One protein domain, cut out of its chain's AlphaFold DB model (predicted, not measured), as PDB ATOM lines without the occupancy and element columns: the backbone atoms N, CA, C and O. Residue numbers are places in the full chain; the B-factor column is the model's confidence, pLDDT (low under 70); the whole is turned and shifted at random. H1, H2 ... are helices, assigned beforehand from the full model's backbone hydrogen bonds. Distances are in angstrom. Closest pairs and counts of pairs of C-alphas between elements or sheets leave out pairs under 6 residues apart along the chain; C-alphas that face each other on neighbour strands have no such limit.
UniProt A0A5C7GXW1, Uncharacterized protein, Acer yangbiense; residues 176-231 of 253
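AT A GLANCE: This is residues 176 to 231 of the 253 residues of an uncharacterized protein of Acer yangbiense (UniProt A0A5C7GXW1). Start at Thr 176 and you trace a long helical hairpin shaped like a narrow V: H1 runs out, the chain turns at residues 204 to 207, and H2 folds back, the two meeting near the turn and spreading toward their free ends. The printed part has 56 residues with two named helices, H1 then H2, and no named strand, and its class is all helix. It is loose, with a radius of gyration of the C-alphas of 14.5 A, and spans 46 by 23 by 7 A.

HOW THE PARTS SIT: Look first at H1, residues 176 to 203, then at H2, residues 208 to 228; they form a helical hairpin, opposite ways at a shallow tilt of 19 degrees. They only just touch, with 3 pairs of C-alphas within 8 A, through residues 200 to 203 of H1 and 210 to 211 of H2 alone; the closest C-alphas, of Leu 200 and Ser 211, are 5.8 A apart. Residues 176 to 195 and 216 to 231 stand free. O i to N i+4 pairs within hydrogen-bond range number 22 of 24 in H1 and 16 of 17 in H2.

IN THESE COORDINATES: Find C-alpha 176 at (72.147, 73.295, 60.399); from there H1 runs 40.8 A to C-alpha 203. H2 begins at C-alpha 208 at (106.135, 99.978, 62.131) and runs 31.3 A to C-alpha 228 at (75.038, 96.642, 64.077).

THE WHOLE: The C-alphas farthest apart, of Thr 176 and Lys 206, are 46.5 A apart. The printed part has no cut, and the link from H1 to H2 is tight. In the B-factor column, look for pLDDT under 70 at residues 176 to 183, 201, 203 to 205 and 229 to 231.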
ATOM      1  N   THR A 176      71.066  73.587  61.373       59.09
ATOM      2  CA  THR A 176      72.147  73.295  60.399       59.09
ATOM      3  C   THR A 176      72.492  74.380  59.368       59.09
ATOM      4  O   THR A 176      73.615  74.373  58.847       59.09
ATOM      5  N   CYS A 177      71.586  75.318  59.076       53.88
ATOM      6  CA  CYS A 177      71.816  76.414  58.124       53.88
ATOM      7  C   CYS A 177      72.893  77.395  58.613       53.88
ATOM      8  O   CYS A 177      73.701  77.875  57.818       53.88
ATOM      9  N   VAL A 178      72.955  77.642  59.924       58.25
ATOM     10  CA  VAL A 178      73.900  78.598  60.524       58.25
ATOM     11  C   VAL A 178      75.295  77.980  60.661       58.25
ATOM     12  O   VAL A 178      76.300  78.661  60.472       58.25
ATOM     13  N   ARG A 179      75.377  76.658  60.870       62.34
ATOM     14  CA  ARG A 179      76.638  75.919  61.052       62.34
ATOM     15  C   ARG A 179      77.605  76.034  59.887       62.34
ATOM     16  O   ARG A 179      78.768  76.373  60.075       62.34
ATOM     17  N   ASN A 180      77.141  75.684  58.687       67.50
ATOM     18  CA  ASN A 180      78.001  75.608  57.505       67.50
ATOM     19  C   ASN A 180      78.527  76.996  57.128       67.50
ATOM     20  O   ASN A 180      79.669  77.138  56.684       67.50
ATOM     21  N   PHE A 181      77.712  78.021  57.372       66.88
ATOM     22  CA  PHE A 181      78.087  79.410  57.183       66.88
ATOM     23  C   PHE A 181      79.103  79.870  58.239       66.88
ATOM     24  O   PHE A 181      80.178  80.342  57.872       66.88
ATOM     25  N   ALA A 182      78.837  79.644  59.531       67.12
ATOM     26  CA  ALA A 182      79.746  79.987  60.630       67.12
ATOM     27  C   ALA A 182      81.118  79.304  60.498       67.12
ATOM     28  O   ALA A 182      82.154  79.964  60.592       67.12
ATOM     29  N   ALA A 183      81.137  78.006  60.187       69.69
ATOM     30  CA  ALA A 183      82.365  77.245  59.977       69.69
ATOM     31  C   ALA A 183      83.182  77.774  58.787       69.69
ATOM     32  O   ALA A 183      84.400  77.941  58.885       69.69
ATOM     33  N   SER A 184      82.517  78.077  57.668       76.38
ATOM     34  CA  SER A 184      83.184  78.614  56.478       76.38
ATOM     35  C   SER A 184      83.739  80.017  56.726       76.38
ATOM     36  O   SER A 184      84.873  80.306  56.347       76.38
ATOM     37  N   MET A 185      82.977  80.884  57.399       73.12
ATOM     38  CA  MET A 185      83.424  82.234  57.752       73.12
ATOM     39  C   MET A 185      84.637  82.212  58.678       73.12
ATOM     40  O   MET A 185      85.609  82.921  58.423       73.12
ATOM     41  N   ALA A 186      84.624  81.370  59.709       70.75
ATOM     42  CA  ALA A 186      85.737  81.277  60.643       70.75
ATOM     43  C   ALA A 186      87.016  80.742  59.987       70.75
ATOM     44  O   ALA A 186      88.092  81.308  60.181       70.75
ATOM     45  N   ARG A 187      86.913  79.722  59.123       73.38
ATOM     46  CA  ARG A 187      88.071  79.236  58.349       73.38
ATOM     47  C   ARG A 187      88.638  80.302  57.416       73.38
ATOM     48  O   ARG A 187      89.858  80.432  57.285       73.38
ATOM     49  N   GLN A 188      87.772  81.089  56.784       74.69
ATOM     50  CA  GLN A 188      88.228  82.215  55.976       74.69
ATOM     51  C   GLN A 188      88.899  83.290  56.838       74.69
ATOM     52  O   GLN A 188      89.962  83.770  56.453       74.69
ATOM     53  N   ALA A 189      88.374  83.606  58.025       76.44
ATOM     54  CA  ALA A 189      88.981  84.573  58.942       76.44
ATOM     55  C   ALA A 189      90.413  84.182  59.353       76.44
ATOM     56  O   ALA A 189      91.303  85.034  59.345       76.44
ATOM     57  N   ILE A 190      90.669  82.894  59.613       73.88
ATOM     58  CA  ILE A 190      92.018  82.372  59.902       73.88
ATOM     59  C   ILE A 190      92.961  82.627  58.718       73.88
ATOM     60  O   ILE A 190      94.089  83.093  58.890       73.88
ATOM     61  N   THR A 191      92.480  82.378  57.500       76.44
ATOM     62  CA  THR A 191      93.264  82.566  56.272       76.44
ATOM     63  C   THR A 191      93.551  84.046  56.017       76.44
ATOM     64  O   THR A 191      94.688  84.410  55.719       76.44
ATOM     65  N   PHE A 192      92.561  84.926  56.206       74.75
ATOM     66  CA  PHE A 192      92.759  86.373  56.126       74.75
ATOM     67  C   PHE A 192      93.758  86.861  57.175       74.75
ATOM     68  O   PHE A 192      94.636  87.645  56.832       74.75
ATOM     69  N   GLY A 193      93.703  86.352  58.409       74.00
ATOM     70  CA  GLY A 193      94.679  86.667  59.455       74.00
ATOM     71  C   GLY A 193      96.106  86.259  59.080       74.00
ATOM     72  O   GLY A 193      97.039  87.037  59.273       74.00
ATOM     73  N   ALA A 194      96.283  85.084  58.470       74.81
ATOM     74  CA  ALA A 194      97.588  84.613  58.005       74.81
ATOM     75  C   ALA A 194      98.139  85.455  56.840       74.81
ATOM     76  O   ALA A 194      99.302  85.866  56.863       74.81
ATOM     77  N   VAL A 195      97.302  85.764  55.843       79.69
ATOM     78  CA  VAL A 195      97.677  86.615  54.699       79.69
ATOM     79  C   VAL A 195      98.011  88.028  55.167       79.69
ATOM     80  O   VAL A 195      99.023  88.598  54.759       79.69
ATOM     81  N   LEU A 196      97.198  88.582  56.064       74.44
ATOM     82  CA  LEU A 196      97.420  89.905  56.620       74.44
ATOM     83  C   LEU A 196      98.684  89.934  57.482       74.44
ATOM     84  O   LEU A 196      99.480  90.853  57.341       74.44
ATOM     85  N   GLY A 197      98.938  88.901  58.288       74.75
ATOM     86  CA  GLY A 197     100.184  88.738  59.040       74.75
ATOM     87  C   GLY A 197     101.422  88.697  58.137       74.75
ATOM     88  O   GLY A 197     102.420  89.365  58.416       74.75
ATOM     89  N   ALA A 198     101.349  87.988  57.006       78.12
ATOM     90  CA  ALA A 198     102.427  87.947  56.018       78.12
ATOM     91  C   ALA A 198     102.644  89.309  55.331       78.12
ATOM     92  O   ALA A 198     103.787  89.751  55.169       78.12
ATOM     93  N   LEU A 199     101.560  90.008  54.977       71.94
ATOM     94  CA  LEU A 199     101.611  91.362  54.418       71.94
ATOM     95  C   LEU A 199     102.199  92.362  55.423       71.94
ATOM     96  O   LEU A 199     103.071  93.152  55.066       71.94
ATOM     97  N   LEU A 200     101.795  92.281  56.689       70.44
ATOM     98  CA  LEU A 200     102.302  93.109  57.782       70.44
ATOM     99  C   LEU A 200     103.802  92.909  58.005       70.44
ATOM    100  O   LEU A 200     104.531  93.885  58.175       70.44
ATOM    101  N   ASN A 201     104.296  91.672  57.935       69.00
ATOM    102  CA  ASN A 201     105.729  91.389  58.018       69.00
ATOM    103  C   ASN A 201     106.512  91.934  56.803       69.00
ATOM    104  O   ASN A 201     107.657  92.369  56.941       69.00
ATOM    105  N   SER A 202     105.897  91.952  55.618       72.88
ATOM    106  CA  SER A 202     106.507  92.497  54.399       72.88
ATOM    107  C   SER A 202     106.595  94.033  54.424       72.88
ATOM    108  O   SER A 202     107.658  94.606  54.167       72.88
ATOM    109  N   PHE A 203     105.512  94.720  54.806       66.38
ATOM    110  CA  PHE A 203     105.442  96.189  54.843       66.38
ATOM    111  C   PHE A 203     106.007  96.813  56.133       66.38
ATOM    112  O   PHE A 203     106.502  97.945  56.109       66.38
ATOM    113  N   GLY A 204     106.017  96.073  57.245       67.38
ATOM    114  CA  GLY A 204     106.475  96.538  58.560       67.38
ATOM    115  C   GLY A 204     107.964  96.884  58.634       67.38
ATOM    116  O   GLY A 204     108.382  97.610  59.530       67.38
ATOM    117  N   ARG A 205     108.772  96.451  57.654       68.50
ATOM    118  CA  ARG A 205     110.205  96.782  57.589       68.50
ATOM    119  C   ARG A 205     110.477  98.259  57.281       68.50
ATOM    120  O   ARG A 205     111.564  98.738  57.584       68.50
ATOM    121  N   LYS A 206     109.522  98.973  56.671       70.25
ATOM    122  CA  LYS A 206     109.673 100.397  56.321       70.25
ATOM    123  C   LYS A 206     108.970 101.343  57.289       70.25
ATOM    124  O   LYS A 206     109.484 102.430  57.495       70.25
ATOM    125  N   ASN A 207     107.832 100.953  57.871       72.56
ATOM    126  CA  ASN A 207     107.092 101.775  58.832       72.56
ATOM    127  C   ASN A 207     106.336 100.896  59.847       72.56
ATOM    128  O   ASN A 207     105.304 100.325  59.489       72.56
ATOM    129  N   PRO A 208     106.778 100.818  61.116       75.19
ATOM    130  CA  PRO A 208     106.135  99.978  62.131       75.19
ATOM    131  C   PRO A 208     104.717 100.450  62.502       75.19
ATOM    132  O   PRO A 208     103.882  99.638  62.890       75.19
ATOM    133  N   TYR A 209     104.409 101.740  62.327       79.00
ATOM    134  CA  TYR A 209     103.093 102.322  62.629       79.00
ATOM    135  C   TYR A 209     101.962 101.815  61.722       79.00
ATOM    136  O   TYR A 209     100.810 101.765  62.146       79.00
ATOM    137  N   LEU A 210     102.282 101.412  60.486       77.75
ATOM    138  CA  LEU A 210     101.284 100.959  59.513       77.75
ATOM    139  C   LEU A 210     100.622  99.655  59.982       77.75
ATOM    140  O   LEU A 210      99.414  99.485  59.834       77.75
ATOM    141  N   SER A 211     101.390  98.786  60.644       79.81
ATOM    142  CA  SER A 211     100.876  97.527  61.177       79.81
ATOM    143  C   SER A 211      99.836  97.726  62.273       79.81
ATOM    144  O   SER A 211      98.767  97.120  62.229       79.81
ATOM    145  N   TYR A 212     100.114  98.626  63.218       80.50
ATOM    146  CA  TYR A 212      99.169  98.972  64.281       80.50
ATOM    147  C   TYR A 212      97.888  99.610  63.726       80.50
ATOM    148  O   TYR A 212      96.801  99.330  64.228       80.50
ATOM    149  N   GLY A 213      97.995 100.402  62.652       83.31
ATOM    150  CA  GLY A 213      96.837 100.997  61.979       83.31
ATOM    151  C   GLY A 213      95.896  99.963  61.355       83.31
ATOM    152  O   GLY A 213      94.682 100.072  61.504       83.31
ATOM    153  N   VAL A 214      96.439  98.929  60.706       82.12
ATOM    154  CA  VAL A 214      95.633  97.869  60.072       82.12
ATOM    155  C   VAL A 214      94.903  97.023  61.118       82.12
ATOM    156  O   VAL A 214      93.707  96.773  60.969       82.12
ATOM    157  N   PHE A 215      95.579  96.633  62.204       78.75
ATOM    158  CA  PHE A 215      94.925  95.922  63.310       78.75
ATOM    159  C   PHE A 215      93.837  96.773  63.971       78.75
ATOM    160  O   PHE A 215      92.737  96.279  64.207       78.75
ATOM    161  N   GLY A 216      94.111  98.059  64.211       85.56
ATOM    162  CA  GLY A 216      93.132  98.985  64.778       85.56
ATOM    163  C   GLY A 216      91.892  99.146  63.898       85.56
ATOM    164  O   GLY A 216      90.774  99.099  64.403       85.56
ATOM    165  N   LEU A 217      92.068  99.259  62.579       86.06
ATOM    166  CA  LEU A 217      90.954  99.398  61.640       86.06
ATOM    167  C   LEU A 217      90.070  98.145  61.607       86.06
ATOM    168  O   LEU A 217      88.851  98.264  61.587       86.06
ATOM    169  N   ILE A 218      90.663  96.953  61.674       83.25
ATOM    170  CA  ILE A 218      89.907  95.694  61.730       83.25
ATOM    171  C   ILE A 218      89.119  95.580  63.035       83.25
ATOM    172  O   ILE A 218      87.951  95.206  62.999       83.25
ATOM    173  N   ILE A 219      89.717  95.952  64.173       86.75
ATOM    174  CA  ILE A 219      89.032  95.952  65.474       86.75
ATOM    175  C   ILE A 219      87.858  96.935  65.467       86.75
ATOM    176  O   ILE A 219      86.777  96.589  65.935       86.75
ATOM    177  N   ILE A 220      88.035  98.132  64.901       89.25
ATOM    178  CA  ILE A 220      86.963  99.130  64.784       89.25
ATOM    179  C   ILE A 220      85.852  98.629  63.856       89.25
ATOM    180  O   ILE A 220      84.682  98.755  64.202       89.25
ATOM    181  N   CYS A 221      86.189  98.023  62.715       86.19
ATOM    182  CA  CYS A 221      85.204  97.444  61.801       86.19
ATOM    183  C   CYS A 221      84.427  96.287  62.447       86.19
ATOM    184  O   CYS A 221      83.202  96.257  62.348       86.19
ATOM    185  N   CYS A 222      85.108  95.372  63.145       82.12
ATOM    186  CA  CYS A 222      84.456  94.313  63.918       82.12
ATOM    187  C   CYS A 222      83.567  94.895  65.018       82.12
ATOM    188  O   CYS A 222      82.415  94.496  65.137       82.12
ATOM    189  N   GLY A 223      84.063  95.866  65.788       86.06
ATOM    190  CA  GLY A 223      83.296  96.530  66.840       86.06
ATOM    191  C   GLY A 223      82.059  97.237  66.293       86.06
ATOM    192  O   GLY A 223      80.978  97.104  66.852       86.06
ATOM    193  N   PHE A 224      82.174  97.917  65.155       87.44
ATOM    194  CA  PHE A 224      81.038  98.536  64.477       87.44
ATOM    195  C   PHE A 224      80.019  97.501  63.994       87.44
ATOM    196  O   PHE A 224      78.819  97.719  64.124       87.44
ATOM    197  N   PHE A 225      80.474  96.350  63.496       81.38
ATOM    198  CA  PHE A 225      79.582  95.257  63.118       81.38
ATOM    199  C   PHE A 225      78.870  94.657  64.336       81.38
ATOM    200  O   PHE A 225      77.673  94.410  64.272       81.38
ATOM    201  N   VAL A 226      79.558  94.520  65.472       80.62
ATOM    202  CA  VAL A 226      78.954  94.117  66.755       80.62
ATOM    203  C   VAL A 226      77.943  95.155  67.258       80.62
ATOM    204  O   VAL A 226      76.960  94.780  67.876       80.62
ATOM    205  N   LEU A 227      78.127  96.446  66.956       78.25
ATOM    206  CA  LEU A 227      77.120  97.481  67.233       78.25
ATOM    207  C   LEU A 227      75.918  97.424  66.272       78.25
ATOM    208  O   LEU A 227      74.842  97.907  66.627       78.25
ATOM    209  N   ILE A 228      76.105  96.884  65.061       76.00
ATOM    210  CA  ILE A 228      75.038  96.642  64.077       76.00
ATOM    211  C   ILE A 228      74.265  95.372  64.406       76.00
ATOM    212  O   ILE A 228      73.062  95.341  64.156       76.00
ATOM    213  N   LEU A 229      74.916  94.345  64.966       68.69
ATOM    214  CA  LEU A 229      74.186  93.274  65.627       68.69
ATOM    215  C   LEU A 229      73.400  93.940  66.763       68.69
ATOM    216  O   LEU A 229      74.010  94.516  67.665       68.69
ATOM    217  N   PRO A 230      72.056  93.914  66.740       57.44
ATOM    218  CA  PRO A 230      71.268  94.295  67.894       57.44
ATOM    219  C   PRO A 230      71.435  93.167  68.912       57.44
ATOM    220  O   PRO A 230      70.548  92.345  69.109       57.44
ATOM    221  N   GLU A 231      72.625  93.100  69.505       57.31
ATOM    222  CA  GLU A 231      72.958  92.283  70.654       57.31
ATOM    223  C   GLU A 231      72.106  92.809  71.795       57.31
ATOM    224  O   GLU A 231      72.481  93.734  72.516       57.31
TER     225      GLU A 231